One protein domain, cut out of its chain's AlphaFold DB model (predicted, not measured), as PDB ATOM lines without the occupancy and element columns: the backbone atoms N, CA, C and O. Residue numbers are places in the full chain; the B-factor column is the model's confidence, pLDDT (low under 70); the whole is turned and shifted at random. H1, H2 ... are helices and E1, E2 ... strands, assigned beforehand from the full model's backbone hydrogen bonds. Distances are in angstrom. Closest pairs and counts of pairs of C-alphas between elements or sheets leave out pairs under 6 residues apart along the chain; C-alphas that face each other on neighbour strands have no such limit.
ATOM      1  N   PHE A   4     -33.415  24.980  28.285       87.56
ATOM      2  CA  PHE A   4     -32.013  24.594  28.229       87.56
ATOM      3  C   PHE A   4     -31.122  25.730  27.718       87.56
ATOM      4  O   PHE A   4     -30.064  25.973  28.289       87.56
ATOM      5  N   TYR A   5     -31.568  26.498  26.722       90.12
ATOM      6  CA  TYR A   5     -30.798  27.636  26.212       90.12
ATOM      7  C   TYR A   5     -30.660  28.766  27.241       90.12
ATOM      8  O   TYR A   5     -29.651  29.462  27.256       90.12
ATOM      9  N   SER A   6     -31.653  28.953  28.117       86.81
ATOM     10  CA  SER A   6     -31.546  29.925  29.214       86.81
ATOM     11  C   SER A   6     -30.678  29.428  30.371       86.81
ATOM     12  O   SER A   6     -29.979  30.226  30.987       86.81
ATOM     13  N   GLU A   7     -30.713  28.130  30.674       88.38
ATOM     14  CA  GLU A   7     -29.973  27.549  31.799       88.38
ATOM     15  C   GLU A   7     -28.487  27.349  31.477       88.38
ATOM     16  O   GLU A   7     -27.619  27.680  32.287       88.38
ATOM     17  N   TYR A   8     -28.199  26.843  30.280       89.81
ATOM     18  CA  TYR A   8     -26.852  26.482  29.842       89.81
ATOM     19  C   TYR A   8     -26.251  27.488  28.868       89.81
ATOM     20  O   TYR A   8     -25.086  27.360  28.522       89.81
ATOM     21  N   GLY A   9     -27.000  28.511  28.455       92.69
ATOM     22  CA  GLY A   9     -26.550  29.457  27.443       92.69
ATOM     23  C   GLY A   9     -26.601  28.873  26.032       92.69
ATOM     24  O   GLY A   9     -27.088  27.764  25.781       92.69
ATOM     25  N   TYR A  10     -26.100  29.649  25.079       94.75
ATOM     26  CA  TYR A  10     -26.159  29.298  23.668       94.75
ATOM     27  C   TYR A  10     -24.977  29.863  22.893       94.75
ATOM     28  O   TYR A  10     -24.268  30.755  23.356       94.75
ATOM     29  N   ILE A  11     -24.775  29.338  21.695       94.31
ATOM     30  CA  ILE A  11     -23.902  29.925  20.692       94.31
ATOM     31  C   ILE A  11     -24.693  30.188  19.423       94.31
ATOM     32  O   ILE A  11     -25.668  29.490  19.131       94.31
ATOM     33  N   LYS A  12     -24.249  31.178  18.663       95.75
ATOM     34  CA  LYS A  12     -24.740  31.440  17.319       95.75
ATOM     35  C   LYS A  12     -23.616  31.160  16.336       95.75
ATOM     36  O   LYS A  12     -22.580  31.817  16.381       95.75
ATOM     37  N   VAL A  13     -23.828  30.168  15.478       95.94
ATOM     38  CA  VAL A  13     -22.933  29.828  14.369       95.94
ATOM     39  C   VAL A  13     -23.505  30.475  13.109       95.94
ATOM     40  O   VAL A  13     -24.556  30.027  12.645       95.94
ATOM     41  N   PRO A  14     -22.883  31.534  12.573       95.94
ATOM     42  CA  PRO A  14     -23.412  32.218  11.402       95.94
ATOM     43  C   PRO A  14     -23.402  31.334  10.154       95.94
ATOM     44  O   PRO A  14     -22.529  30.473   9.979       95.94
ATOM     45  N   LYS A  15     -24.326  31.605   9.233       96.62
ATOM     46  CA  LYS A  15     -24.243  31.129   7.851       96.62
ATOM     47  C   LYS A  15     -22.864  31.436   7.253       96.62
ATOM     48  O   LYS A  15     -22.337  32.531   7.422       96.62
ATOM     49  N   GLY A  16     -22.318  30.482   6.505       93.56
ATOM     50  CA  GLY A  16     -21.005  30.579   5.874       93.56
ATOM     51  C   GLY A  16     -19.849  30.145   6.775       93.56
ATOM     52  O   GLY A  16     -18.711  30.131   6.321       93.56
ATOM     53  N   THR A  17     -20.108  29.759   8.031       93.31
ATOM     54  CA  THR A  17     -19.053  29.221   8.900       93.31
ATOM     55  C   THR A  17     -18.545  27.891   8.346       93.31
ATOM     56  O   THR A  17     -19.337  26.963   8.157       93.31
ATOM     57  N   MET A  18     -17.232  27.779   8.110       91.56
ATOM     58  CA  MET A  18     -16.584  26.510   7.772       91.56
ATOM     59  C   MET A  18     -16.336  25.665   9.021       91.56
ATOM     60  O   MET A  18     -15.890  26.160  10.054       91.56
ATOM     61  N   LEU A  19     -16.593  24.373   8.901       91.44
ATOM     62  CA  LEU A  19     -16.473  23.362   9.936       91.44
ATOM     63  C   LEU A  19     -15.643  22.205   9.396       91.44
ATOM     64  O   LEU A  19     -15.729  21.871   8.214       91.44
ATOM     65  N   PHE A  20     -14.866  21.561  10.261       87.81
ATOM     66  CA  PHE A  20     -13.957  20.505   9.831       87.81
ATOM     67  C   PHE A  20     -14.321  19.169  10.452       87.81
ATOM     68  O   PHE A  20     -14.537  19.070  11.659       87.81
ATOM     69  N   ARG A  21     -14.341  18.115   9.639       85.44
ATOM     70  CA  ARG A  21     -14.585  16.752  10.112       85.44
ATOM     71  C   ARG A  21     -13.751  15.759   9.321       85.44
ATOM     72  O   ARG A  21     -13.536  15.930   8.126       85.44
ATOM     73  N   GLN A  22     -13.304  14.713  10.002       76.38
ATOM     74  CA  GLN A  22     -12.825  13.505   9.353       76.38
ATOM     75  C   GLN A  22     -13.960  12.474   9.332       76.38
ATOM     76  O   GLN A  22     -14.583  12.231  10.364       76.38
ATOM     77  N   GLY A  23     -14.231  11.897   8.162       74.00
ATOM     78  CA  GLY A  23     -15.310  10.927   7.970       74.00
ATOM     79  C   GLY A  23     -16.666  11.551   7.639       74.00
ATOM     80  O   GLY A  23     -16.848  12.774   7.638       74.00
ATOM     81  N   ASP A  24     -17.622  10.674   7.357       71.31
ATOM     82  CA  ASP A  24     -18.939  11.070   6.879       71.31
ATOM     83  C   ASP A  24     -19.829  11.599   8.011       71.31
ATOM     84  O   ASP A  24     -19.650  11.318   9.207       71.31
ATOM     85  N   VAL A  25     -20.805  12.408   7.614       78.06
ATOM     86  CA  VAL A  25     -21.938  12.783   8.454       78.06
ATOM     87  C   VAL A  25     -22.993  11.698   8.312       78.06
ATOM     88  O   VAL A  25     -23.410  11.390   7.200       78.06
ATOM     89  N   VAL A  26     -23.435  11.141   9.437       79.81
ATOM     90  CA  VAL A  26     -24.460  10.094   9.467       79.81
ATOM     91  C   VAL A  26     -25.800  10.747   9.825       79.81
ATOM     92  O   VAL A  26     -25.975  11.143  10.986       79.81
ATOM     93  N   PRO A  27     -26.740  10.899   8.866       77.00
ATOM     94  CA  PRO A  27     -28.026  11.569   9.075       77.00
ATOM     95  C   PRO A  27     -28.801  11.062  10.291       77.00
ATOM     96  O   PRO A  27     -29.478  11.831  10.960       77.00
ATOM     97  N   GLU A  28     -28.672   9.779  10.614       79.31
ATOM     98  CA  GLU A  28     -29.394   9.117  11.696       79.31
ATOM     99  C   GLU A  28     -28.859   9.470  13.088       79.31
ATOM    100  O   GLU A  28     -29.590   9.341  14.074       79.31
ATOM    101  N   TYR A  29     -27.594   9.893  13.198       78.31
ATOM    102  CA  TYR A  29     -26.923  10.046  14.492       78.31
ATOM    103  C   TYR A  29     -26.438  11.448  14.812       78.31
ATOM    104  O   TYR A  29     -26.261  11.726  15.996       78.31
ATOM    105  N   GLY A  30     -26.292  12.332  13.827       86.31
ATOM    106  CA  GLY A  30     -25.619  13.611  14.027       86.31
ATOM    107  C   GLY A  30     -24.127  13.501  13.710       86.31
ATOM    108  O   GLY A  30     -23.631  12.437  13.335       86.31
ATOM    109  N   ALA A  31     -23.392  14.598  13.871       88.31
ATOM    110  CA  ALA A  31     -21.949  14.607  13.647       88.31
ATOM    111  C   ALA A  31     -21.224  15.664  14.486       88.31
ATOM    112  O   ALA A  31     -21.727  16.770  14.678       88.31
ATOM    113  N   PHE A  32     -20.021  15.311  14.951       89.56
ATOM    114  CA  PHE A  32     -19.077  16.241  15.577       89.56
ATOM    115  C   PHE A  32     -18.207  16.911  14.515       89.56
ATOM    116  O   PHE A  32     -17.707  16.244  13.603       89.56
ATOM    117  N   PHE A  33     -17.985  18.208  14.683       89.88
ATOM    118  CA  PHE A  33     -17.115  19.027  13.858       89.88
ATOM    119  C   PHE A  33     -16.124  19.774  14.740       89.88
ATOM    120  O   PHE A  33     -16.489  20.397  15.741       89.88
ATOM    121  N   ALA A  34     -14.866  19.743  14.331       88.06
ATOM    122  CA  ALA A  34     -13.828  20.571  14.897       88.06
ATOM    123  C   ALA A  34     -14.036  22.032  14.487       88.06
ATOM    124  O   ALA A  34     -14.358  22.328  13.332       88.06
ATOM    125  N   LEU A  35     -13.779  22.945  15.423       86.88
ATOM    126  CA  LEU A  35     -13.753  24.381  15.132       86.88
ATOM    127  C   LEU A  35     -12.417  24.854  14.547       86.88
ATOM    128  O   LEU A  35     -12.352  25.936  13.970       86.88
ATOM    129  N   CYS A  36     -11.371  24.034  14.659       81.69
ATOM    130  CA  CYS A  36     -10.067  24.276  14.051       81.69
ATOM    131  C   CYS A  36      -9.659  23.072  13.203       81.69
ATOM    132  O   CYS A  36      -9.911  21.929  13.586       81.69
ATOM    133  N   GLU A  37      -8.964  23.322  12.094       75.06
ATOM    134  CA  GLU A  37      -8.489  22.278  11.186       75.06
ATOM    135  C   GLU A  37      -7.681  21.187  11.892       75.06
ATOM    136  O   GLU A  37      -7.991  20.007  11.755       75.06
ATOM    137  N   PHE A  38      -6.656  21.571  12.647       72.44
ATOM    138  CA  PHE A  38      -5.727  20.626  13.263       72.44
ATOM    139  C   PHE A  38      -6.409  19.731  14.308       72.44
ATOM    140  O   PHE A  38      -6.033  18.574  14.486       72.44
ATOM    141  N   HIS A  39      -7.470  20.230  14.948       73.56
ATOM    142  CA  HIS A  39      -8.296  19.440  15.855       73.56
ATOM    143  C   HIS A  39      -9.142  18.393  15.118       73.56
ATOM    144  O   HIS A  39      -9.501  17.389  15.727       73.56
ATOM    145  N   ALA A  40      -9.415  18.564  13.816       71.62
ATOM    146  CA  ALA A  40     -10.169  17.599  13.010       71.62
ATOM    147  C   ALA A  40      -9.492  16.216  12.958       71.62
ATOM    148  O   ALA A  40     -10.178  15.201  12.880       71.62
ATOM    149  N   ILE A  41      -8.159  16.172  13.075       65.75
ATOM    150  CA  ILE A  41      -7.358  14.937  13.116       65.75
ATOM    151  C   ILE A  41      -7.692  14.096  14.362       65.75
ATOM    152  O   ILE A  41      -7.618  12.869  14.328       65.75
ATOM    153  N   GLY A  42      -8.104  14.741  15.458       61.69
ATOM    154  CA  GLY A  42      -8.507  14.070  16.696       61.69
ATOM    155  C   GLY A  42      -9.839  13.316  16.604       61.69
ATOM    156  O   GLY A  42     -10.133  12.522  17.490       61.69
ATOM    157  N   PHE A  43     -10.626  13.523  15.541       64.25
ATOM    158  CA  PHE A  43     -11.923  12.862  15.320       64.25
ATOM    159  C   PHE A  43     -11.827  11.584  14.488       64.25
ATOM    160  O   PHE A  43     -12.858  11.052  14.078       64.25
ATOM    161  N   LYS A  44     -10.608  11.109  14.209       57.97
ATOM    162  CA  LYS A  44     -10.352   9.882  13.455       57.97
ATOM    163  C   LYS A  44     -11.209   8.744  14.013       57.97
ATOM    164  O   LYS A  44     -11.043   8.382  15.174       57.97
ATOM    165  N   ASP A  45     -12.121   8.243  13.176       51.28
ATOM    166  CA  ASP A  45     -13.175   7.269  13.486       51.28
ATOM    167  C   ASP A  45     -12.828   6.332  14.653       51.28
ATOM    168  O   ASP A  45     -12.129   5.330  14.502       51.28
ATOM    169  N   THR A  46     -13.350   6.641  15.840       45.50
ATOM    170  CA  THR A  46     -13.330   5.728  16.990       45.50
ATOM    171  C   THR A  46     -14.439   4.672  16.906       45.50
ATOM    172  O   THR A  46     -14.617   3.907  17.852       45.50
ATOM    173  N   ASP A  47     -15.191   4.613  15.799       43.72
ATOM    174  CA  ASP A  47     -16.310   3.679  15.626       43.72
ATOM    175  C   ASP A  47     -15.897   2.273  15.136       43.72
ATOM    176  O   ASP A  47     -16.724   1.358  15.137       43.72
ATOM    177  N   SER A  48     -14.620   2.002  14.818       40.06
ATOM    178  CA  SER A  48     -14.184   0.606  14.649       40.06
ATOM    179  C   SER A  48     -13.786  -0.031  15.972       40.06
ATOM    180  O   SER A  48     -12.661   0.116  16.452       40.06
ATOM    181  N   ARG A  49     -14.654  -0.917  16.463       38.03
ATOM    182  CA  ARG A  49     -14.293  -2.046  17.343       38.03
ATOM    183  C   ARG A  49     -13.367  -3.080  16.665       38.03
ATOM    184  O   ARG A  49     -13.435  -4.266  16.973       38.03
ATOM    185  N   SER A  50     -12.496  -2.664  15.754       35.62
ATOM    186  CA  SER A  50     -11.457  -3.495  15.152       35.62
ATOM    187  C   SER A  50     -10.394  -2.594  14.526       35.62
ATOM    188  O   SER A  50     -10.638  -1.891  13.552       35.62
ATOM    189  N   TYR A  51      -9.183  -2.642  15.076       37.06
ATOM    190  CA  TYR A  51      -8.007  -1.939  14.553       37.06
ATOM    191  C   TYR A  51      -7.569  -2.416  13.147       37.06
ATOM    192  O   TYR A  51      -6.637  -1.851  12.582       37.06
ATOM    193  N   ASP A  52      -8.248  -3.406  12.554       34.97
ATOM    194  CA  ASP A  52      -7.690  -4.211  11.462       34.97
ATOM    195  C   ASP A  52      -8.355  -4.061  10.083       34.97
ATOM    196  O   ASP A  52      -7.993  -4.800   9.169       34.97
ATOM    197  N   SER A  53      -9.292  -3.130   9.841       36.44
ATOM    198  CA  SER A  53      -9.773  -2.928   8.448       36.44
ATOM    199  C   SER A  53     -10.452  -1.598   8.099       36.44
ATOM    200  O   SER A  53     -11.179  -1.535   7.106       36.44
ATOM    201  N   ILE A  54     -10.185  -0.497   8.808       40.69
ATOM    202  CA  ILE A  54     -10.527   0.818   8.246       40.69
ATOM    203  C   ILE A  54      -9.446   1.188   7.225       40.69
ATOM    204  O   ILE A  54      -8.315   1.520   7.583       40.69
ATOM    205  N   LYS A  55      -9.792   1.145   5.931       37.91
ATOM    206  CA  LYS A  55      -9.051   1.902   4.915       37.91
ATOM    207  C   LYS A  55      -8.921   3.336   5.425       37.91
ATOM    208  O   LYS A  55      -9.933   3.978   5.678       37.91
ATOM    209  N   LEU A  56      -7.684   3.817   5.559       39.94
ATOM    210  CA  LEU A  56      -7.305   5.212   5.824       39.94
ATOM    211  C   LEU A  56      -7.754   6.130   4.671       39.94
ATOM    212  O   LEU A  56      -6.943   6.765   4.009       39.94
ATOM    213  N   THR A  57      -9.046   6.156   4.380       46.62
ATOM    214  CA  THR A  57      -9.661   6.966   3.337       46.62
ATOM    215  C   THR A  57     -10.848   7.679   3.954       46.62
ATOM    216  O   THR A  57     -11.999   7.371   3.671       46.62
ATOM    217  N   SER A  58     -10.571   8.625   4.833       54.62
ATOM    218  CA  SER A  58     -11.461   9.763   4.979       54.62
ATOM    219  C   SER A  58     -10.560  10.977   5.053       54.62
ATOM    220  O   SER A  58      -9.991  11.318   6.092       54.62
ATOM    221  N   GLU A  59     -10.310  11.545   3.876       68.12
ATOM    222  CA  GLU A  59      -9.722  12.870   3.770       68.12
ATOM    223  C   GLU A  59     -10.523  13.812   4.670       68.12
ATOM    224  O   GLU A  59     -11.737  13.663   4.839       68.12
ATOM    225  N   LYS A  60      -9.828  14.742   5.320       76.19
ATOM    226  CA  LYS A  60     -10.502  15.770   6.099       76.19
ATOM    227  C   LYS A  60     -11.429  16.535   5.148       76.19
ATOM    228  O   LYS A  60     -11.005  16.991   4.094       76.19
ATOM    229  N   MET A  61     -12.693  16.662   5.527       84.50
ATOM    230  CA  MET A  61     -13.724  17.321   4.736       84.50
ATOM    231  C   MET A  61     -14.077  18.668   5.357       84.50
ATOM    232  O   MET A  61     -14.152  18.814   6.585       84.50
ATOM    233  N   VAL A  62     -14.311  19.651   4.489       87.81
ATOM    234  CA  VAL A  62     -14.819  20.969   4.867       87.81
ATOM    235  C   VAL A  62     -16.332  20.979   4.692       87.81
ATOM    236  O   VAL A  62     -16.857  20.572   3.655       87.81
ATOM    237  N   TYR A  63     -17.029  21.447   5.718       91.94
ATOM    238  CA  TYR A  63     -18.468  21.659   5.706       91.94
ATOM    239  C   TYR A  63     -18.766  23.140   5.893       91.94
ATOM    240  O   TYR A  63     -18.081  23.819   6.645       91.94
ATOM    241  N   GLU A  64     -19.808  23.635   5.245       93.56
ATOM    242  CA  GLU A  64     -20.299  25.001   5.389       93.56
ATOM    243  C   GLU A  64     -21.687  25.003   6.022       93.56
ATOM    244  O   GLU A  64     -22.571  24.231   5.639       93.56
ATOM    245  N   VAL A  65     -21.896  25.916   6.965       96.31
ATOM    246  CA  VAL A  65     -23.204  26.201   7.556       96.31
ATOM    247  C   VAL A  65     -24.070  26.990   6.565       96.31
ATOM    248  O   VAL A  65     -23.707  28.086   6.146       96.31
ATOM    249  N   LYS A  66     -25.241  26.463   6.190       97.12
ATOM    250  CA  LYS A  66     -26.134  27.067   5.178       97.12
ATOM    251  C   LYS A  66     -27.052  28.160   5.723       97.12
ATOM    252  O   LYS A  66     -27.504  29.012   4.955       97.12
ATOM    253  N   GLU A  67     -27.319  28.139   7.021       96.00
ATOM    254  CA  GLU A  67     -28.169  29.090   7.738       96.00
ATOM    255  C   GLU A  67     -27.709  29.231   9.188       96.00
ATOM    256  O   GLU A  67     -27.104  28.309   9.725       96.00
ATOM    257  N   ASP A  68     -28.000  30.366   9.824       96.06
ATOM    258  CA  ASP A  68     -27.605  30.612  11.213       96.06
ATOM    259  C   ASP A  68     -28.113  29.500  12.147       96.06
ATOM    260  O   ASP A  68     -29.307  29.189  12.196       96.06
ATOM    261  N   LEU A  69     -27.203  28.927  12.936       96.31
ATOM    262  CA  LEU A  69     -27.516  27.893  13.917       96.31
ATOM    263  C   LEU A  69     -27.439  28.453  15.329       96.31
ATOM    264  O   LEU A  69     -26.421  29.016  15.727       96.31
ATOM    265  N   ILE A  70     -28.488  28.214  16.114       96.19
ATOM    266  CA  ILE A  70     -28.479  28.455  17.558       96.19
ATOM    267  C   ILE A  70     -28.291  27.116  18.271       96.19
ATOM    268  O   ILE A  70     -29.219  26.306  18.379       96.19
ATOM    269  N   LEU A  71     -27.070  26.872  18.738       95.75
ATOM    270  CA  LEU A  71     -26.676  25.628  19.401       95.75
ATOM    271  C   LEU A  71     -26.529  25.866  20.903       95.75
ATOM    272  O   LEU A  71     -26.254  26.984  21.335       95.75
ATOM    273  N   ILE A  72     -26.717  24.834  21.720       94.38
ATOM    274  CA  ILE A  72     -26.533  24.981  23.169       94.38
ATOM    275  C   ILE A  72     -25.047  25.077  23.515       94.38
ATOM    276  O   ILE A  72     -24.213  24.377  22.946       94.38
ATOM    277  N   PHE A  73     -24.719  25.905  24.502       92.56
ATOM    278  CA  PHE A  73     -23.387  25.975  25.089       92.56
ATOM    279  C   PHE A  73     -23.216  24.916  26.202       92.56
ATOM    280  O   PHE A  73     -23.664  25.104  27.327       92.56
ATOM    281  N   LEU A  74     -22.576  23.776  25.910       90.88
ATOM    282  CA  LEU A  74     -22.389  22.659  26.856       90.88
ATOM    283  C   LEU A  74     -21.001  22.627  27.485       90.88
ATOM    284  O   LEU A  74     -20.324  21.598  27.520       90.88
ATOM    285  N   ILE A  75     -20.595  23.766  28.033       90.31
ATOM    286  CA  ILE A  75     -19.352  23.910  28.786       90.31
ATOM    287  C   ILE A  75     -19.717  24.409  30.179       90.31
ATOM    288  O   ILE A  75     -20.393  25.424  30.340       90.31
ATOM    289  N   SER A  76     -19.298  23.668  31.202       90.06
ATOM    290  CA  SER A  76     -19.677  23.931  32.589       90.06
ATOM    291  C   SER A  76     -18.831  25.041  33.212       90.06
ATOM    292  O   SER A  76     -19.370  25.923  33.878       90.06
ATOM    293  N   HIS A  77     -17.517  25.007  32.995       90.12
ATOM    294  CA  HIS A  77     -16.562  25.979  33.522       90.12
ATOM    295  C   HIS A  77     -15.216  25.877  32.801       90.12
ATOM    296  O   HIS A  77     -14.958  24.917  32.073       90.12
ATOM    297  N   LEU A  78     -14.339  26.844  33.060       86.38
ATOM    298  CA  LEU A  78     -12.906  26.683  32.844       86.38
ATOM    299  C   LEU A  78     -12.225  26.145  34.098       86.38
ATOM    300  O   LEU A  78     -12.527  26.580  35.213       86.38
ATOM    301  N   ASP A  79     -11.283  25.227  33.911       84.88
ATOM    302  CA  ASP A  79     -10.419  24.769  34.992       84.88
ATOM    303  C   ASP A  79      -9.373  25.831  35.383       84.88
ATOM    304  O   ASP A  79      -9.263  26.904  34.788       84.88
ATOM    305  N   ARG A  80      -8.550  25.516  36.388       80.94
ATOM    306  CA  ARG A  80      -7.483  26.407  36.879       80.94
ATOM    307  C   ARG A  80      -6.439  26.820  35.833       80.94
ATOM    308  O   ARG A  80      -5.631  27.700  36.119       80.94
ATOM    309  N   ARG A  81      -6.371  26.136  34.688       76.19
ATOM    310  CA  ARG A  81      -5.471  26.437  33.566       76.19
ATOM    311  C   ARG A  81      -6.181  27.202  32.448       76.19
ATOM    312  O   ARG A  81      -5.521  27.557  31.483       76.19
ATOM    313  N   GLY A  82      -7.480  27.467  32.584       73.81
ATOM    314  CA  GLY A  82      -8.295  28.108  31.557       73.81
ATOM    315  C   GLY A  82      -8.923  27.124  30.569       73.81
ATOM    316  O   GLY A  82      -9.490  27.561  29.573       73.81
ATOM    317  N   PHE A  83      -8.851  25.811  30.815       81.62
ATOM    318  CA  PHE A  83      -9.329  24.821  29.845       81.62
ATOM    319  C   PHE A  83     -10.822  24.550  30.022       81.62
ATOM    320  O   PHE A  83     -11.259  24.340  31.161       81.62
ATOM    321  N   PRO A  84     -11.609  24.514  28.930       85.00
ATOM    322  CA  PRO A  84     -13.034  24.238  29.001       85.00
ATOM    323  C   PRO A  84     -13.296  22.818  29.509       85.00
ATOM    324  O   PRO A  84     -12.677  21.849  29.077       85.00
ATOM    325  N   ARG A  85     -14.256  22.695  30.423       87.94
ATOM    326  CA  ARG A  85     -14.799  21.423  30.907       87.94
ATOM    327  C   ARG A  85     -16.231  21.287  30.422       87.94
ATOM    328  O   ARG A  85     -17.005  22.238  30.517       87.94
ATOM    329  N   THR A  86     -16.594  20.132  29.882       88.88
ATOM    330  CA  THR A  86     -17.939  19.932  29.323       88.88
ATOM    331  C   THR A  86     -18.998  19.866  30.434       88.88
ATOM    332  O   THR A  86     -18.689  19.738  31.621       88.88
ATOM    333  N   ALA A  87     -20.256  20.073  30.051       86.81
ATOM    334  CA  ALA A  87     -21.434  19.940  30.908       86.81
ATOM    335  C   ALA A  87     -22.333  18.757  30.499       86.81
ATOM    336  O   ALA A  87     -23.442  18.628  31.018       86.81
ATOM    337  N   ILE A  88     -21.899  17.922  29.551       88.12
ATOM    338  CA  ILE A  88     -22.723  16.857  28.958       88.12
ATOM    339  C   ILE A  88     -23.195  15.862  30.015       88.12
ATOM    340  O   ILE A  88     -24.388  15.573  30.082       88.12
ATOM    341  N   ASN A  89     -22.300  15.392  30.879       82.75
ATOM    342  CA  ASN A  89     -22.656  14.536  32.005       82.75
ATOM    343  C   ASN A  89     -23.734  15.144  32.928       82.75
ATOM    344  O   ASN A  89     -24.653  14.435  33.335       82.75
ATOM    345  N   LEU A  90     -23.667  16.446  33.227       77.88
ATOM    346  CA  LEU A  90     -24.633  17.143  34.088       77.88
ATOM    347  C   LEU A  90     -26.021  17.222  33.439       77.88
ATOM    348  O   LEU A  90     -27.039  17.006  34.103       77.88
ATOM    349  N   ILE A  91     -26.075  17.506  32.136       78.62
ATOM    350  CA  ILE A  91     -27.344  17.526  31.397       78.62
ATOM    351  C   ILE A  91     -27.913  16.124  31.274       78.62
ATOM    352  O   ILE A  91     -29.107  15.930  31.497       78.62
ATOM    353  N   TYR A  92     -27.065  15.147  30.960       83.00
ATOM    354  CA  TYR A  92     -27.468  13.754  30.871       83.00
ATOM    355  C   TYR A  92     -28.138  13.302  32.174       83.00
ATOM    356  O   TYR A  92     -29.259  12.801  32.139       83.00
ATOM    357  N   GLN A  93     -27.523  13.566  33.330       82.31
ATOM    358  CA  GLN A  93     -28.137  13.269  34.628       82.31
ATOM    359  C   GLN A  93     -29.492  13.952  34.823       82.31
ATOM    360  O   GLN A  93     -30.438  13.325  35.299       82.31
ATOM    361  N   THR A  94     -29.593  15.224  34.433       79.75
ATOM    362  CA  THR A  94     -30.821  16.018  34.574       79.75
ATOM    363  C   THR A  94     -31.961  15.453  33.725       79.75
ATOM    364  O   THR A  94     -33.088  15.335  34.204       79.75
ATOM    365  N   LEU A  95     -31.676  15.071  32.477       78.94
ATOM    366  CA  LEU A  95     -32.665  14.516  31.549       78.94
ATOM    367  C   LEU A  95     -33.057  13.081  31.912       78.94
ATOM    368  O   LEU A  95     -34.238  12.740  31.907       78.94
ATOM    369  N   MET A  96     -32.079  12.257  32.280       80.25
ATOM    370  CA  MET A  96     -32.270  10.824  32.515       80.25
ATOM    371  C   MET A  96     -32.708  10.492  33.940       80.25
ATOM    372  O   MET A  96     -33.087   9.356  34.215       80.25
ATOM    373  N   LYS A  97     -32.676  11.476  34.852       77.75
ATOM    374  CA  LYS A  97     -32.952  11.301  36.288       77.75
ATOM    375  C   LYS A  97     -32.086  10.195  36.911       77.75
ATOM    376  O   LYS A  97     -32.523   9.485  37.816       77.75
ATOM    377  N   GLU A  98     -30.861  10.037  36.410       75.75
ATOM    378  CA  GLU A  98     -29.886   9.070  36.915       75.75
ATOM    379  C   GLU A  98     -29.078   9.664  38.075       75.75
ATOM    380  O   GLU A  98     -28.611  10.800  38.008       75.75
ATOM    381  N   ASN A  99     -28.841   8.860  39.116       60.88
ATOM    382  CA  ASN A  99     -28.027   9.261  40.271       60.88
ATOM    383  C   ASN A  99     -26.512   9.117  40.038       60.88
ATOM    384  O   ASN A  99     -25.720   9.585  40.853       60.88
ATOM    385  N   THR A 100     -26.091   8.471  38.947       68.50
ATOM    386  CA  THR A 100     -24.676   8.198  38.666       68.50
ATOM    387  C   THR A 100     -24.168   9.127  37.574       68.50
ATOM    388  O   THR A 100     -24.807   9.277  36.534       68.50
ATOM    389  N   LEU A 101     -23.023   9.778  37.800       66.62
ATOM    390  CA  LEU A 101     -22.365  10.586  36.772       66.62
ATOM    391  C   LEU A 101     -21.789   9.643  35.717       66.62
ATOM    392  O   LEU A 101     -20.982   8.768  36.031       66.62
ATOM    393  N   ARG A 102     -22.211   9.818  34.465       76.06
ATOM    394  CA  ARG A 102     -21.578   9.165  33.319       76.06
ATOM    395  C   ARG A 102     -20.413  10.021  32.846       76.06
ATOM    396  O   ARG A 102     -20.468  11.244  32.921       76.06
ATOM    397  N   ASP A 103     -19.365   9.367  32.371       81.00
ATOM    398  CA  ASP A 103     -18.268  10.050  31.695       81.00
ATOM    399  C   ASP A 103     -18.746  10.635  30.356       81.00
ATOM    400  O   ASP A 103     -19.581  10.036  29.671       81.00
ATOM    401  N   ASP A 104     -18.210  11.788  29.962       79.94
ATOM    402  CA  ASP A 104     -18.682  12.508  28.780       79.94
ATOM    403  C   ASP A 104     -18.503  11.698  27.496       79.94
ATOM    404  O   ASP A 104     -19.367  11.739  26.627       79.94
ATOM    405  N   LEU A 105     -17.443  10.890  27.377       76.50
ATOM    406  CA  LEU A 105     -17.283  10.007  26.219       76.50
ATOM    407  C   LEU A 105     -18.303   8.897  26.184       76.50
ATOM    408  O   LEU A 105     -18.615   8.415  25.100       76.50
ATOM    409  N   ALA A 106     -18.763   8.428  27.344       77.06
ATOM    410  CA  ALA A 106     -19.805   7.413  27.375       77.06
ATOM    411  C   ALA A 106     -21.074   7.963  26.716       77.06
ATOM    412  O   ALA A 106     -21.641   7.301  25.855       77.06
ATOM    413  N   VAL A 107     -21.441   9.206  27.043       79.31
ATOM    414  CA  VAL A 107     -22.617   9.882  26.479       79.31
ATOM    415  C   VAL A 107     -22.390  10.310  25.026       79.31
ATOM    416  O   VAL A 107     -23.276  10.146  24.191       79.31
ATOM    417  N   LYS A 108     -21.208  10.849  24.702       80.50
ATOM    418  CA  LYS A 108     -20.900  11.366  23.364       80.50
ATOM    419  C   LYS A 108     -20.659  10.251  22.349       80.50
ATOM    420  O   LYS A 108     -21.183  10.339  21.243       80.50
ATOM    421  N   TRP A 109     -19.794   9.280  22.659       74.75
ATOM    422  CA  TRP A 109     -19.139   8.428  21.651       74.75
ATOM    423  C   TRP A 109     -19.276   6.922  21.927       74.75
ATOM    424  O   TRP A 109     -19.721   6.191  21.049       74.75
ATOM    425  N   ARG A 110     -18.903   6.445  23.123       73.19
ATOM    426  CA  ARG A 110     -18.674   5.011  23.397       73.19
ATOM    427  C   ARG A 110     -19.950   4.177  23.496       73.19
ATOM    428  O   ARG A 110     -19.920   2.997  23.145       73.19
ATOM    429  N   ASP A 111     -21.040   4.759  23.989       77.19
ATOM    430  CA  ASP A 111     -22.307   4.057  24.168       77.19
ATOM    431  C   ASP A 111     -23.363   4.581  23.191       77.19
ATOM    432  O   ASP A 111     -23.951   5.651  23.356       77.19
ATOM    433  N   VAL A 112     -23.590   3.801  22.134       78.88
ATOM    434  CA  VAL A 112     -24.514   4.144  21.052       78.88
ATOM    435  C   VAL A 112     -25.962   4.234  21.543       78.88
ATOM    436  O   VAL A 112     -26.712   5.063  21.027       78.88
ATOM    437  N   GLU A 113     -26.376   3.420  22.515       79.69
ATOM    438  CA  GLU A 113     -27.747   3.457  23.034       79.69
ATOM    439  C   GLU A 113     -27.965   4.688  23.911       79.69
ATOM    440  O   GLU A 113     -28.925   5.428  23.690       79.69
ATOM    441  N   LEU A 114     -27.041   4.974  24.835       79.44
ATOM    442  CA  LEU A 114     -27.133   6.168  25.684       79.44
ATOM    443  C   LEU A 114     -27.100   7.450  24.852       79.44
ATOM    444  O   LEU A 114     -27.911   8.350  25.069       79.44
ATOM    445  N   LYS A 115     -26.215   7.498  23.852       80.88
ATOM    446  CA  LYS A 115     -26.132   8.589  22.881       80.88
ATOM    447  C   LYS A 115     -27.470   8.821  22.181       80.88
ATOM    448  O   LYS A 115     -27.968   9.943  22.157       80.88
ATOM    449  N   LYS A 116     -28.097   7.758  21.659       83.06
ATOM    450  CA  LYS A 116     -29.415   7.847  21.006       83.06
ATOM    451  C   LYS A 116     -30.478   8.399  21.945       83.06
ATOM    452  O   LYS A 116     -31.219   9.292  21.545       83.06
ATOM    453  N   ILE A 117     -30.551   7.891  23.173       85.25
ATOM    454  CA  ILE A 117     -31.549   8.347  24.145       85.25
ATOM    455  C   ILE A 117     -31.341   9.832  24.459       85.25
ATOM    456  O   ILE A 117     -32.287  10.615  24.387       85.25
ATOM    457  N   PHE A 118     -30.098  10.238  24.716       87.00
ATOM    458  CA  PHE A 118     -29.752  11.633  24.966       87.00
ATOM    459  C   PHE A 118     -30.149  12.542  23.791       87.00
ATOM    460  O   PHE A 118     -30.794  13.567  23.994       87.00
ATOM    461  N   HIS A 119     -29.846  12.138  22.553       88.88
ATOM    462  CA  HIS A 119     -30.212  12.893  21.351       88.88
ATOM    463  C   HIS A 119     -31.727  13.041  21.195       88.88
ATOM    464  O   HIS A 119     -32.197  14.121  20.849       88.88
ATOM    465  N   VAL A 120     -32.494  11.980  21.466       88.88
ATOM    466  CA  VAL A 120     -33.962  12.016  21.401       88.88
ATOM    467  C   VAL A 120     -34.525  13.055  22.369       88.88
ATOM    468  O   VAL A 120     -35.396  13.832  21.979       88.88
ATOM    469  N   GLU A 121     -34.023  13.111  23.602       89.50
ATOM    470  CA  GLU A 121     -34.474  14.105  24.581       89.50
ATOM    471  C   GLU A 121     -34.091  15.533  24.170       89.50
ATOM    472  O   GLU A 121     -34.925  16.436  24.241       89.50
ATOM    473  N   LEU A 122     -32.882  15.744  23.638       90.00
ATOM    474  CA  LEU A 122     -32.481  17.055  23.118       90.00
ATOM    475  C   LEU A 122     -33.355  17.498  21.929       90.00
ATOM    476  O   LEU A 122     -33.778  18.652  21.857       90.00
ATOM    477  N   ILE A 123     -33.685  16.581  21.015       91.62
ATOM    478  CA  ILE A 123     -34.554  16.860  19.864       91.62
ATOM    479  C   ILE A 123     -35.967  17.251  20.317       91.62
ATOM    480  O   ILE A 123     -36.539  18.190  19.764       91.62
ATOM    481  N   LYS A 124     -36.527  16.587  21.339       90.81
ATOM    482  CA  LYS A 124     -37.843  16.947  21.911       90.81
ATOM    483  C   LYS A 124     -37.865  18.367  22.478       90.81
ATOM    484  O   LYS A 124     -38.888  19.041  22.409       90.81
ATOM    485  N   GLU A 125     -36.733  18.829  22.993       90.06
ATOM    486  CA  GLU A 125     -36.530  20.197  23.476       90.06
ATOM    487  C   GLU A 125     -36.262  21.204  22.334       90.06
ATOM    488  O   GLU A 125     -36.067  22.394  22.577       90.06
ATOM    489  N   GLY A 126     -36.271  20.768  21.070       90.50
ATOM    490  CA  GLY A 126     -36.032  21.632  19.910       90.50
ATOM    491  C   GLY A 126     -34.576  22.079  19.772       90.50
ATOM    492  O   GLY A 126     -34.309  23.151  19.231       90.50
ATOM    493  N   ILE A 127     -33.639  21.287  20.292       93.00
ATOM    494  CA  ILE A 127     -32.205  21.570  20.255       93.00
ATOM    495  C   ILE A 127     -31.632  21.042  18.942       93.00
ATOM    496  O   ILE A 127     -31.880  19.901  18.559       93.00
ATOM    497  N   LEU A 128     -30.855  21.878  18.252       95.00
ATOM    498  CA  LEU A 128     -30.258  21.549  16.948       95.00
ATOM    499  C   LEU A 128     -28.852  20.945  17.059       95.00
ATOM    500  O   LEU A 128     -28.336  20.364  16.108       95.00
ATOM    501  N   GLY A 129     -28.214  21.101  18.212       94.56
ATOM    502  CA  GLY A 129     -26.834  20.706  18.440       94.56
ATOM    503  C   GLY A 129     -26.236  21.445  19.629       94.56
ATOM    504  O   GLY A 129     -26.939  22.179  20.335       94.56
ATOM    505  N   TRP A 130     -24.938  21.276  19.849       94.06
ATOM    506  CA  TRP A 130     -24.233  21.902  20.966       94.06
ATOM    507  C   TRP A 130     -22.768  22.210  20.668       94.06
ATOM    508  O   TRP A 130     -22.169  21.597  19.795       94.06
ATOM    509  N   LEU A 131     -22.185  23.121  21.446       93.00
ATOM    510  CA  LEU A 131     -20.743  23.329  21.590       93.00
ATOM    511  C   LEU A 131     -20.245  22.603  22.840       93.00
ATOM    512  O   LEU A 131     -20.785  22.818  23.924       93.00
ATOM    513  N   SER A 132     -19.203  21.785  22.714       91.38
ATOM    514  CA  SER A 132     -18.533  21.139  23.848       91.38
ATOM    515  C   SER A 132     -17.021  21.009  23.626       91.38
ATOM    516  O   SER A 132     -16.459  21.633  22.729       91.38
ATOM    517  N   THR A 133     -16.360  20.222  24.472       85.81
ATOM    518  CA  THR A 133     -14.939  19.860  24.367       85.81
ATOM    519  C   THR A 133     -14.789  18.357  24.112       85.81
ATOM    520  O   THR A 133     -15.655  17.555  24.495       85.81
ATOM    521  N   ILE A 134     -13.686  17.958  23.476       78.12
ATOM    522  CA  ILE A 134     -13.245  16.560  23.393       78.12
ATOM    523  C   ILE A 134     -12.712  16.150  24.771       78.12
ATOM    524  O   ILE A 134     -11.737  16.729  25.213       78.12
ATOM    525  N   GLU A 135     -13.322  15.178  25.460       69.44
ATOM    526  CA  GLU A 135     -12.785  14.566  26.703       69.44
ATOM    527  C   GLU A 135     -12.280  15.536  27.791       69.44
ATOM    528  O   GLU A 135     -11.427  15.185  28.607       69.44
ATOM    529  N   ASN A 136     -12.808  16.761  27.849       67.69
ATOM    530  CA  ASN A 136     -12.300  17.815  28.728       67.69
ATOM    531  C   ASN A 136     -10.864  18.298  28.409       67.69
ATOM    532  O   ASN A 136     -10.123  18.705  29.313       67.69
ATOM    533  N   PHE A 137     -10.477  18.256  27.138       71.31
ATOM    534  CA  PHE A 137      -9.282  18.882  26.583       71.31
ATOM    535  C   PHE A 137      -9.560  20.339  26.151       71.31
ATOM    536  O   PHE A 137     -10.691  20.824  26.168       71.31
ATOM    537  N   GLU A 138      -8.520  21.067  25.753       71.12
ATOM    538  CA  GLU A 138      -8.653  22.415  25.175       71.12
ATOM    539  C   GLU A 138      -9.489  22.507  23.879       71.12
ATOM    540  O   GLU A 138     -10.196  23.507  23.724       71.12
ATOM    541  N   PRO A 139      -9.450  21.529  22.949       79.75
ATOM    542  CA  PRO A 139     -10.177  21.612  21.693       79.75
ATOM    543  C   PRO A 139     -11.688  21.725  21.891       79.75
ATOM    544  O   PRO A 139     -12.318  20.877  22.528       79.75
ATOM    545  N   LEU A 140     -12.264  22.754  21.271       85.38
ATOM    546  CA  LEU A 140     -13.703  22.922  21.149       85.38
ATOM    547  C   LEU A 140     -14.238  22.302  19.862       85.38
ATOM    548  O   LEU A 140     -13.599  22.319  18.805       85.38
ATOM    549  N   GLU A 141     -15.467  21.824  19.958       89.06
ATOM    550  CA  GLU A 141     -16.177  21.133  18.891       89.06
ATOM    551  C   GLU A 141     -17.666  21.426  18.954       89.06
ATOM    552  O   GLU A 141     -18.245  21.561  20.035       89.06
ATOM    553  N   ILE A 142     -18.295  21.466  17.787       93.12
ATOM    554  CA  ILE A 142     -19.748  21.504  17.705       93.12
ATOM    555  C   ILE A 142     -20.283  20.156  17.260       93.12
ATOM    556  O   ILE A 142     -19.740  19.515  16.365       93.12
ATOM    557  N   PHE A 143     -21.370  19.730  17.878       92.62
ATOM    558  CA  PHE A 143     -22.165  18.613  17.420       92.62
ATOM    559  C   PHE A 143     -23.438  19.128  16.771       92.62
ATOM    560  O   PHE A 143     -24.138  19.945  17.369       92.62
ATOM    561  N   ILE A 144     -23.759  18.622  15.587       94.50
ATOM    562  CA  ILE A 144     -25.027  18.881  14.905       94.50
ATOM    563  C   ILE A 144     -25.890  17.627  15.014       94.50
ATOM    564  O   ILE A 144     -25.456  16.542  14.624       94.50
ATOM    565  N   LEU A 145     -27.098  17.765  15.566       93.75
ATOM    566  CA  LEU A 145     -28.054  16.666  15.714       93.75
ATOM    567  C   LEU A 145     -28.666  16.274  14.356       93.75
ATOM    568  O   LEU A 145     -28.736  17.113  13.455       93.75
ATOM    569  N   PRO A 146     -29.180  15.034  14.219       92.25
ATOM    570  CA  PRO A 146     -29.875  14.544  13.023       92.25
ATOM    571  C   PRO A 146     -30.838  15.538  12.370       92.25
ATOM    572  O   PRO A 146     -30.816  15.746  11.162       92.25
ATOM    573  N   THR A 147     -31.654  16.198  13.191       93.19
ATOM    574  CA  THR A 147     -32.699  17.141  12.771       93.19
ATOM    575  C   THR A 147     -32.174  18.451  12.183       93.19
ATOM    576  O   THR A 147     -32.975  19.269  11.743       93.19
ATOM    577  N   ALA A 148     -30.860  18.671  12.220       94.44
ATOM    578  CA  ALA A 148     -30.194  19.876  11.746       94.44
ATOM    579  C   ALA A 148     -29.054  19.581  10.756       94.44
ATOM    580  O   ALA A 148     -28.360  20.508  10.336       94.44
ATOM    581  N   ILE A 149     -28.832  18.316  10.376       92.94
ATOM    582  CA  ILE A 149     -27.784  17.945   9.408       92.94
ATOM    583  C   ILE A 149     -28.035  18.595   8.044       92.94
ATOM    584  O   ILE A 149     -27.098  18.986   7.353       92.94
ATOM    585  N   ASP A 150     -29.293  18.780   7.661       93.50
ATOM    586  CA  ASP A 150     -29.671  19.471   6.434       93.50
ATOM    587  C   ASP A 150     -29.329  20.967   6.454       93.50
ATOM    588  O   ASP A 150     -29.459  21.615   5.420       93.50
ATOM    589  N   LYS A 151     -28.853  21.524   7.572       94.81
ATOM    590  CA  LYS A 151     -28.411  22.921   7.696       94.81
ATOM    591  C   LYS A 151     -26.918  23.113   7.435       94.81
ATOM    592  O   LYS A 151     -26.434  24.242   7.443       94.81
ATOM    593  N   ILE A 152     -26.195  22.034   7.162       94.88
ATOM    594  CA  ILE A 152     -24.798  22.055   6.725       94.88
ATOM    595  C   ILE A 152     -24.673  21.417   5.337       94.88
ATOM    596  O   ILE A 152     -25.577  20.727   4.863       94.88
ATOM    597  N   GLN A 153     -23.572  21.688   4.644       93.25
ATOM    598  CA  GLN A 153     -23.259  21.073   3.355       93.25
ATOM    599  C   GLN A 153     -21.768  20.812   3.226       93.25
ATOM    600  O   GLN A 153     -20.963  21.611   3.694       93.25
ATOM    601  N   ILE A 154     -21.405  19.716   2.569       91.25
ATOM    602  CA  ILE A 154     -20.013  19.466   2.202       91.25
ATOM    603  C   ILE A 154     -19.563  20.477   1.137       91.25
ATOM    604  O   ILE A 154     -20.324  20.809   0.225       91.25
ATOM    605  N   ARG A 155     -18.326  20.960   1.258       88.81
ATOM    606  CA  ARG A 155     -17.649  21.837   0.295       88.81
ATOM    607  C   ARG A 155     -16.504  21.077  -0.376       88.81
ATOM    608  O   ARG A 155     -15.359  21.205   0.050       88.81
ATOM    609  N   PRO A 156     -16.799  20.246  -1.396       82.19
ATOM    610  CA  PRO A 156     -15.795  19.404  -2.051       82.19
ATOM    611  C   PRO A 156     -14.800  20.214  -2.894       82.19
ATOM    612  O   PRO A 156     -13.765  19.701  -3.297       82.19
ATOM    613  N   ASP A 157     -15.136  21.470  -3.183       77.38
ATOM    614  CA  ASP A 157     -14.308  22.434  -3.897       77.38
ATOM    615  C   ASP A 157     -13.216  23.062  -3.019       77.38
ATOM    616  O   ASP A 157     -12.312  23.706  -3.546       77.38
ATOM    617  N   LEU A 158     -13.285  22.882  -1.697       74.38
ATOM    618  CA  LEU A 158     -12.316  23.430  -0.759       74.38
ATOM    619  C   LEU A 158     -11.317  22.350  -0.339       74.38
ATOM    620  O   LEU A 158     -11.667  21.387   0.344       74.38
ATOM    621  N   SER A 159     -10.055  22.547  -0.724       67.56
ATOM    622  CA  SER A 159      -8.936  21.777  -0.189       67.56
ATOM    623  C   SER A 159      -8.707  22.142   1.272       67.56
ATOM    624  O   SER A 159      -8.789  23.308   1.645       67.56
ATOM    625  N   THR A 160      -8.328  21.177   2.106       64.50
ATOM    626  CA  THR A 160      -7.903  21.475   3.478       64.50
ATOM    627  C   THR A 160      -6.564  22.208   3.532       64.50
ATOM    628  O   THR A 160      -6.298  22.892   4.507       64.50
ATOM    629  N   THR A 161      -5.743  22.133   2.478       61.75
ATOM    630  CA  THR A 161      -4.423  22.788   2.436       61.75
ATOM    631  C   THR A 161      -4.479  24.315   2.383       61.75
ATOM    632  O   THR A 161      -3.487  24.954   2.710       61.75
ATOM    633  N   ASP A 162      -5.613  24.911   2.000       57.72
ATOM    634  CA  ASP A 162      -5.746  26.372   1.877       57.72
ATOM    635  C   ASP A 162      -6.200  27.048   3.192       57.72
ATOM    636  O   ASP A 162      -6.356  28.268   3.244       57.72
ATOM    637  N   PHE A 163      -6.424  26.273   4.265       61.69
ATOM    638  CA  PHE A 163      -7.152  26.716   5.463       61.69
ATOM    639  C   PHE A 163      -6.401  26.544   6.792       61.69
ATOM    640  O   PHE A 163      -7.039  26.584   7.846       61.69
ATOM    641  N   GLU A 164      -5.064  26.482   6.780       57.03
ATOM    642  CA  GLU A 164      -4.254  26.265   7.996       57.03
ATOM    643  C   GLU A 164      -4.547  27.269   9.132       57.03
ATOM    644  O   GLU A 164      -4.410  26.941  10.311       57.03
ATOM    645  N   ASN A 165      -5.025  28.472   8.792       59.50
ATOM    646  CA  ASN A 165      -5.345  29.540   9.746       59.50
ATOM    647  C   ASN A 165      -6.845  29.703  10.038       59.50
ATOM    648  O   ASN A 165      -7.243  30.637  10.739       59.50
ATOM    649  N   TYR A 166      -7.708  28.844   9.496       70.88
ATOM    650  CA  TYR A 166      -9.143  29.002   9.684       70.88
ATOM    651  C   TYR A 166      -9.589  28.434  11.029       70.88
ATOM    652  O   TYR A 166      -9.618  27.222  11.266       70.88
ATOM    653  N   ASN A 167      -9.997  29.345  11.904       75.81
ATOM    654  CA  ASN A 167     -10.606  29.037  13.182       75.81
ATOM    655  C   ASN A 167     -12.068  29.497  13.168       75.81
ATOM    656  O   ASN A 167     -12.353  30.693  13.284       75.81
ATOM    657  N   ALA A 168     -12.999  28.548  13.061       83.75
ATOM    658  CA  ALA A 168     -14.440  28.802  13.048       83.75
ATOM    659  C   ALA A 168     -14.912  29.544  14.305       83.75
ATOM    660  O   ALA A 168     -15.858  30.326  14.262       83.75
ATOM    661  N   LEU A 169     -14.204  29.356  15.421       82.31
ATOM    662  CA  LEU A 169     -14.483  30.018  16.688       82.31
ATOM    663  C   LEU A 169     -14.421  31.550  16.592       82.31
ATOM    664  O   LEU A 169     -15.092  32.221  17.363       82.31
ATOM    665  N   SER A 170     -13.656  32.104  15.645       80.31
ATOM    666  CA  SER A 170     -13.580  33.556  15.414       80.31
ATOM    667  C   SER A 170     -14.885  34.169  14.892       80.31
ATOM    668  O   SER A 170     -15.087  35.373  15.021       80.31
ATOM    669  N   GLN A 171     -15.769  33.349  14.317       84.75
ATOM    670  CA  GLN A 171     -17.047  33.776  13.739       84.75
ATOM    671  C   GLN A 171     -18.233  33.462  14.652       84.75
ATOM    672  O   GLN A 171     -19.308  34.034  14.490       84.75
ATOM    673  N   ILE A 172     -18.055  32.536  15.594       87.81
ATOM    674  CA  ILE A 172     -19.121  32.059  16.469       87.81
ATOM    675  C   ILE A 172     -19.300  33.038  17.629       87.81
ATOM    676  O   ILE A 172     -18.378  33.293  18.402       87.81
ATOM    677  N   GLU A 173     -20.520  33.538  17.795       89.94
ATOM    678  CA  GLU A 173     -20.891  34.339  18.959       89.94
ATOM    679  C   GLU A 173     -21.247  33.400  20.124       89.94
ATOM    680  O   GLU A 173     -22.037  32.465  19.956       89.94
ATOM    681  N   ILE A 174     -20.678  33.632  21.312       88.62
ATOM    682  CA  ILE A 174     -20.851  32.763  22.488       88.62
ATOM    683  C   ILE A 174     -21.563  33.526  23.602       88.62
ATOM    684  O   ILE A 174     -21.094  34.567  24.057       88.62
ATOM    685  N   PHE A 175     -22.663  32.958  24.094       91.75
ATOM    686  CA  PHE A 175     -23.500  33.509  25.155       91.75
ATOM    687  C   PHE A 175     -23.546  32.521  26.330       91.75
ATOM    688  O   PHE A 175     -24.528  31.787  26.490       91.75
ATOM    689  N   PRO A 176     -22.475  32.443  27.140       89.31
ATOM    690  CA  PRO A 176     -22.426  31.514  28.257       89.31
ATOM    691  C   PRO A 176     -23.383  31.948  29.384       89.31
ATOM    692  O   PRO A 176     -23.675  33.138  29.536       89.31
ATOM    693  N   PRO A 177     -23.848  31.015  30.229       90.31
ATOM    694  CA  PRO A 177     -24.744  31.327  31.333       90.31
ATOM    695  C   PRO A 177     -23.978  31.981  32.491       90.31
ATOM    696  O   PRO A 177     -22.779  31.764  32.678       90.31
ATOM    697  N   GLN A 178     -24.678  32.720  33.355       87.88
ATOM    698  CA  GLN A 178     -24.055  33.369  34.519       87.88
ATOM    699  C   GLN A 178     -23.316  32.371  35.428       87.88
ATOM    700  O   GLN A 178     -22.243  32.681  35.946       87.88
ATOM    701  N   LYS A 179     -23.852  31.151  35.569       89.75
ATOM    702  CA  LYS A 179     -23.234  30.072  36.352       89.75
ATOM    703  C   LYS A 179     -21.870  29.643  35.798       89.75
ATOM    704  O   LYS A 179     -20.966  29.351  36.580       89.75
ATOM    705  N   PHE A 180     -21.700  29.635  34.473       89.75
ATOM    706  CA  PHE A 180     -20.401  29.368  33.846       89.75
ATOM    707  C   PHE A 180     -19.393  30.451  34.238       89.75
ATOM    708  O   PHE A 180     -18.267  30.135  34.619       89.75
ATOM    709  N   MET A 181     -19.811  31.721  34.205       84.56
ATOM    710  CA  MET A 181     -18.940  32.854  34.528       84.56
ATOM    711  C   MET A 181     -18.471  32.816  35.985       84.56
ATOM    712  O   MET A 181     -17.275  32.952  36.243       84.56
ATOM    713  N   SER A 182     -19.385  32.595  36.935       88.38
ATOM    714  CA  SER A 182     -19.040  32.544  38.361       88.38
ATOM    715  C   SER A 182     -18.125  31.362  38.691       88.38
ATOM    716  O   SER A 182     -17.085  31.554  39.314       88.38
ATOM    717  N   THR A 183     -18.457  30.164  38.201       89.38
ATOM    718  CA  THR A 183     -17.668  28.946  38.462       89.38
ATOM    719  C   THR A 183     -16.271  29.044  37.844       89.38
ATOM    720  O   THR A 183     -15.273  28.702  38.475       89.38
ATOM    721  N   SER A 184     -16.173  29.563  36.616       87.12
ATOM    722  CA  SER A 184     -14.879  29.751  35.948       87.12
ATOM    723  C   SER A 184     -14.007  30.765  36.687       87.12
ATOM    724  O   SER A 184     -12.817  30.525  36.870       87.12
ATOM    725  N   LEU A 185     -14.583  31.873  37.169       81.94
ATOM    726  CA  LEU A 185     -13.847  32.869  37.951       81.94
ATOM    727  C   LEU A 185     -13.248  32.262  39.224       81.94
ATOM    728  O   LEU A 185     -12.072  32.486  39.504       81.94
ATOM    729  N   GLU A 186     -14.027  31.485  39.974       86.25
ATOM    730  CA  GLU A 186     -13.555  30.814  41.191       86.25
ATOM    731  C   GLU A 186     -12.381  29.870  40.907       86.25
ATOM    732  O   GLU A 186     -11.383  29.891  41.632       86.25
ATOM    733  N   ASN A 187     -12.455  29.111  39.813       83.62
ATOM    734  CA  ASN A 187     -11.423  28.149  39.430       83.62
ATOM    735  C   ASN A 187     -10.138  28.795  38.907       83.62
ATOM    736  O   ASN A 187      -9.047  28.291  39.171       83.62
ATOM    737  N   ILE A 188     -10.255  29.890  38.153       77.06
ATOM    738  CA  ILE A 188      -9.116  30.576  37.530       77.06
ATOM    739  C   ILE A 188      -8.396  31.479  38.533       77.06
ATOM    740  O   ILE A 188      -7.180  31.638  38.442       77.06
ATOM    741  N   LYS A 189      -9.117  32.060  39.503       73.25
ATOM    742  CA  LYS A 189      -8.589  33.040  40.468       73.25
ATOM    743  C   LYS A 189      -7.230  32.662  41.087       73.25
ATOM    744  O   LYS A 189      -6.369  33.540  41.131       73.25
ATOM    745  N   PRO A 190      -6.967  31.408  41.510       73.50
ATOM    746  CA  PRO A 190      -5.666  31.014  42.059       73.50
ATOM    747  C   PRO A 190      -4.501  31.131  41.064       73.50
ATOM    748  O   PRO A 190      -3.368  31.383  41.465       73.50
ATOM    749  N   SER A 191      -4.779  30.973  39.770       69.81
ATOM    750  CA  SER A 191      -3.800  31.040  38.679       69.81
ATOM    751  C   SER A 191      -3.800  32.389  37.960       69.81
ATOM    752  O   SER A 191      -3.010  32.589  37.039       69.81
ATOM    753  N   LEU A 192      -4.672  33.324  38.355       65.56
ATOM    754  CA  LEU A 192      -4.913  34.561  37.618       65.56
ATOM    755  C   LEU A 192      -3.638  35.396  37.459       65.56
ATOM    756  O   LEU A 192      -3.352  35.859  36.364       65.56
ATOM    757  N   ASN A 193      -2.818  35.506  38.507       60.78
ATOM    758  CA  ASN A 193      -1.537  36.217  38.436       60.78
ATOM    759  C   ASN A 193      -0.551  35.559  37.458       60.78
ATOM    760  O   ASN A 193       0.206  36.259  36.795       60.78
ATOM    761  N   HIS A 194      -0.575  34.231  37.324       62.09
ATOM    762  CA  HIS A 194       0.268  33.509  36.368       62.09
ATOM    763  C   HIS A 194      -0.228  33.688  34.921       62.09
ATOM    764  O   HIS A 194       0.573  33.797  33.995       62.09
ATOM    765  N   ILE A 195      -1.547  33.750  34.717       61.38
ATOM    766  CA  ILE A 195      -2.167  34.028  33.410       61.38
ATOM    767  C   ILE A 195      -1.912  35.485  32.996       61.38
ATOM    768  O   ILE A 195      -1.527  35.751  31.859       61.38
ATOM    769  N   LEU A 196      -2.045  36.432  33.927       60.19
ATOM    770  CA  LEU A 196      -1.735  37.842  33.691       60.19
ATOM    771  C   LEU A 196      -0.233  38.070  33.467       60.19
ATOM    772  O   LEU A 196       0.123  38.846  32.594       60.19
ATOM    773  N   ALA A 197       0.655  37.349  34.156       57.22
ATOM    774  CA  ALA A 197       2.101  37.432  33.917       57.22
ATOM    775  C   ALA A 197       2.529  36.873  32.545       57.22
ATOM    776  O   ALA A 197       3.563  37.269  32.008       57.22
ATOM    777  N   ARG A 198       1.735  35.976  31.939       55.47
ATOM    778  CA  ARG A 198       1.917  35.571  30.532       55.47
ATOM    779  C   ARG A 198       1.560  36.697  29.550       55.47
ATOM    780  O   ARG A 198       2.150  36.736  28.478       55.47
ATOM    781  N   LYS A 199       0.684  37.639  29.927       49.81
ATOM    782  CA  LYS A 199       0.262  38.792  29.101       49.81
ATOM    783  C   LYS A 199       1.381  39.742  28.731       49.81
ATOM    784  O   LYS A 199       1.355  40.338  27.669       49.81
ATOM    785  N   GLU A 200       2.375  39.870  29.598       46.97
ATOM    786  CA  GLU A 200       3.545  40.706  29.321       46.97
ATOM    787  C   GLU A 200       4.490  40.067  28.288       46.97
ATOM    788  O   GLU A 200       5.486  40.678  27.911       46.97
ATOM    789  N   ARG A 201       4.207  38.832  27.837       45.03
ATOM    790  CA  ARG A 201       5.071  38.050  26.939       45.03
ATOM    791  C   ARG A 201       4.400  37.551  25.655       45.03
ATOM    792  O   ARG A 201       5.130  37.088  24.786       45.03
ATOM    793  N   PHE A 202       3.074  37.608  25.544       42.16
ATOM    794  CA  PHE A 202       2.305  37.070  24.415       42.16
ATOM    795  C   PHE A 202       1.265  38.087  23.936       42.16
ATOM    796  O   PHE A 202       0.711  38.830  24.752       42.16
ATOM    797  N   ASP A 203       1.013  38.127  22.626       49.44
ATOM    798  CA  ASP A 203       0.051  39.053  22.030       49.44
ATOM    799  C   ASP A 203      -1.388  38.653  22.399       49.44
ATOM    800  O   ASP A 203      -1.688  37.492  22.681       49.44
ATOM    801  N   ILE A 204      -2.323  39.614  22.401       48.84
ATOM    802  CA  ILE A 204      -3.732  39.366  22.782       48.84
ATOM    803  C   ILE A 204      -4.410  38.292  21.902       48.84
ATOM    804  O   ILE A 204      -5.412  37.679  22.290       48.84
ATOM    805  N   GLU A 205      -3.864  38.057  20.714       47.69
ATOM    806  CA  GLU A 205      -4.343  37.071  19.753       47.69
ATOM    807  C   GLU A 205      -4.105  35.626  20.220       47.69
ATOM    808  O   GLU A 205      -4.956  34.779  19.936       47.69
ATOM    809  N   ASP A 206      -3.089  35.388  21.059       48.50
ATOM    810  CA  ASP A 206      -2.682  34.069  21.573       48.50
ATOM    811  C   ASP A 206      -3.580  33.531  22.699       48.50
ATOM    812  O   ASP A 206      -3.458  32.379  23.118       48.50
ATOM    813  N   TYR A 207      -4.500  34.354  23.210       51.00
ATOM    814  CA  TYR A 207      -5.431  33.937  24.256       51.00
ATOM    815  C   TYR A 207      -6.540  33.038  23.712       51.00
ATOM    816  O   TYR A 207      -7.160  33.325  22.676       51.00
ATOM    817  N   SER A 208      -6.882  32.005  24.485       55.28
ATOM    818  CA  SER A 208      -8.093  31.219  24.257       55.28
ATOM    819  C   SER A 208      -9.333  32.121  24.310       55.28
ATOM    820  O   SER A 208      -9.360  33.149  24.995       55.28
ATOM    821  N   ILE A 209     -10.404  31.750  23.598       52.75
ATOM    822  CA  ILE A 209     -11.624  32.575  23.552       52.75
ATOM    823  C   ILE A 209     -12.215  32.825  24.942       52.75
ATOM    824  O   ILE A 209     -12.822  33.861  25.189       52.75
ATOM    825  N   PHE A 210     -12.001  31.907  25.880       51.94
ATOM    826  CA  PHE A 210     -12.522  32.040  27.228       51.94
ATOM    827  C   PHE A 210     -11.666  32.942  28.110       51.94
ATOM    828  O   PHE A 210     -12.217  33.649  28.949       51.94
ATOM    829  N   GLU A 211     -10.354  33.003  27.875       53.62
ATOM    830  CA  GLU A 211      -9.518  34.063  28.432       53.62
ATOM    831  C   GLU A 211      -9.933  35.418  27.850       53.62
ATOM    832  O   GLU A 211     -10.103  36.366  28.608       53.62
ATOM    833  N   LYS A 212     -10.222  35.509  26.544       58.50
ATOM    834  CA  LYS A 212     -10.747  36.739  25.918       58.50
ATOM    835  C   LYS A 212     -12.081  37.169  26.547       58.50
ATOM    836  O   LYS A 212     -12.201  38.316  26.972       58.50
ATOM    837  N   VAL A 213     -13.043  36.256  26.713       54.91
ATOM    838  CA  VAL A 213     -14.338  36.513  27.380       54.91
ATOM    839  C   VAL A 213     -14.151  36.915  28.850       54.91
ATOM    840  O   VAL A 213     -14.786  37.859  29.330       54.91
ATOM    841  N   PHE A 214     -13.247  36.253  29.574       55.91
ATOM    842  CA  PHE A 214     -12.956  36.550  30.974       55.91
ATOM    843  C   PHE A 214     -12.286  37.920  31.161       55.91
ATOM    844  O   PHE A 214     -12.704  38.697  32.025       55.91
ATOM    845  N   LEU A 215     -11.281  38.239  30.339       55.72
ATOM    846  CA  LEU A 215     -10.563  39.513  30.356       55.72
ATOM    847  C   LEU A 215     -11.499  40.666  29.956       55.72
ATOM    848  O   LEU A 215     -11.507  41.693  30.630       55.72
ATOM    849  N   HIS A 216     -12.341  40.488  28.933       52.81
ATOM    850  CA  HIS A 216     -13.288  41.518  28.491       52.81
ATOM    851  C   HIS A 216     -14.349  41.838  29.561       52.81
ATOM    852  O   HIS A 216     -14.735  42.990  29.733       52.81
ATOM    853  N   THR A 217     -14.768  40.838  30.345       52.97
ATOM    854  CA  THR A 217     -15.811  41.008  31.374       52.97
ATOM    855  C   THR A 217     -15.276  41.567  32.702       52.97
ATOM    856  O   THR A 217     -16.006  42.277  33.397       52.97
ATOM    857  N   ASN A 218     -14.022  41.265  33.072       48.84
ATOM    858  CA  ASN A 218     -13.466  41.604  34.392       48.84
ATOM    859  C   ASN A 218     -12.411  42.727  34.398       48.84
ATOM    860  O   ASN A 218     -12.301  43.400  35.416       48.84
ATOM    861  N   LEU A 219     -11.664  42.979  33.312       45.19
ATOM    862  CA  LEU A 219     -10.646  44.051  33.286       45.19
ATOM    863  C   LEU A 219     -11.182  45.410  32.817       45.19
ATOM    864  O   LEU A 219     -10.662  46.435  33.245       45.19
ATOM    865  N   LEU A 220     -12.240  45.443  32.002       38.88
ATOM    866  CA  LEU A 220     -12.873  46.701  31.566       38.88
ATOM    867  C   LEU A 220     -13.794  47.330  32.623       38.88
ATOM    868  O   LEU A 220     -14.314  48.415  32.406       38.88
ATOM    869  N   LYS A 221     -14.008  46.668  33.767       37.72
ATOM    870  CA  LYS A 221     -14.704  47.258  34.927       37.72
ATOM    871  C   LYS A 221     -13.747  47.853  35.967       37.72
ATOM    872  O   LYS A 221     -14.207  48.425  36.949       37.72
TER     873      LYS A 221
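Overview. This is residues 4 to 221 of the 223 residues of an uncharacterized protein of Bacteroidetes bacterium 43-16 (UniProt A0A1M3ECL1). A curled sheet of six strands makes the core, and a smaller sheet, E2, E4 and E10, partly covers it with its strands crossed, as a sandwich. The short helices H3, H4 and H5 cluster at one side; the hairpin E6 and E7 lies between the large sheet and the kinked helix H7, with H8 close by, and the loop of residues 48 to 53 sticks out. The printed part has 218 residues, with named elements in the order H1 E1 E2 E3 H2 E4 E5 E6 E7 H3 H4 H5 E8 E9 H6 E10 E11 H7 H8. The large sheet, E3 E9 E8 E5 E1 E11, is mixed; the class is mixed, helices and strands, and the whole is compact, with a radius of gyration of the C-alphas of 17.7 A and spans of 51 by 47 by 36 A.

Along the chain. Start in the large sheet at C-alpha 31, (-21.949, 14.607, 13.647): E3 is residues 31 to 34, E9 140 to 144, 13.5 A long, E8 129 to 133, E5 69 to 73, E1 10 to 13 and E11 173 to 175. The smaller sheet has E2, 18 to 22, E4, 60 to 65, 16.5 A long, and E10, 152 to 154; E6 is 75 to 78 and E7 84 to 86. The helices are H1, 4 to 8, H2, 37 to 43, H3, 88 to 96, H4, 104 to 110, H5, 112 to 124, 18.5 A long, H6, 146 to 151, H7, 178 to 199, 25.5 A long, and H8, 209 to 218, ending at C-alpha 218, (-13.466, 41.604, 34.392).

Arrangement. In the large sheet, look at the parallel neighbours E8 and E5, where N 131 and O 72 are 2.8 A apart, within hydrogen-bond range; in the hairpin E8 and E9, N 143 and O 130 are 2.8 A apart. The sandwich's two sheets face each other 10.4 A centre to centre. H1 is on the large sheet, over E5, at a height over the sheet of 7.2 A. H2 is on the smaller sheet, over E2, at 5.8 A. H3 and H4 touch, about perpendicular at 87 degrees, closest at the C-alphas of Asn 89 and Asp 104, 5.5 A. H5 and H6 are close but not clearly touching. E6 comes to 4.8 A from H7 at the C-alphas of Leu 78 and Ser 184. Every O i to N i+4 pair is within range in H1, H3, H5 and H8, but 0 of 3 in H2 and 0 of 2 in H6, where O i to N i+3 gives 3 of 4 and 2 of 3, 2 of 3 in H4 and 14 of 18 in H7.

Size, cuts and confidence. The C-alphas farthest apart, of Asp 52 and Lys 221, are 57.0 A apart. The printed part has no cut; the links H2 to E4 and E10 to E11 are long. Confidence is low, under 70, in 62 residues, among them 41 to 59 and 191 to 221.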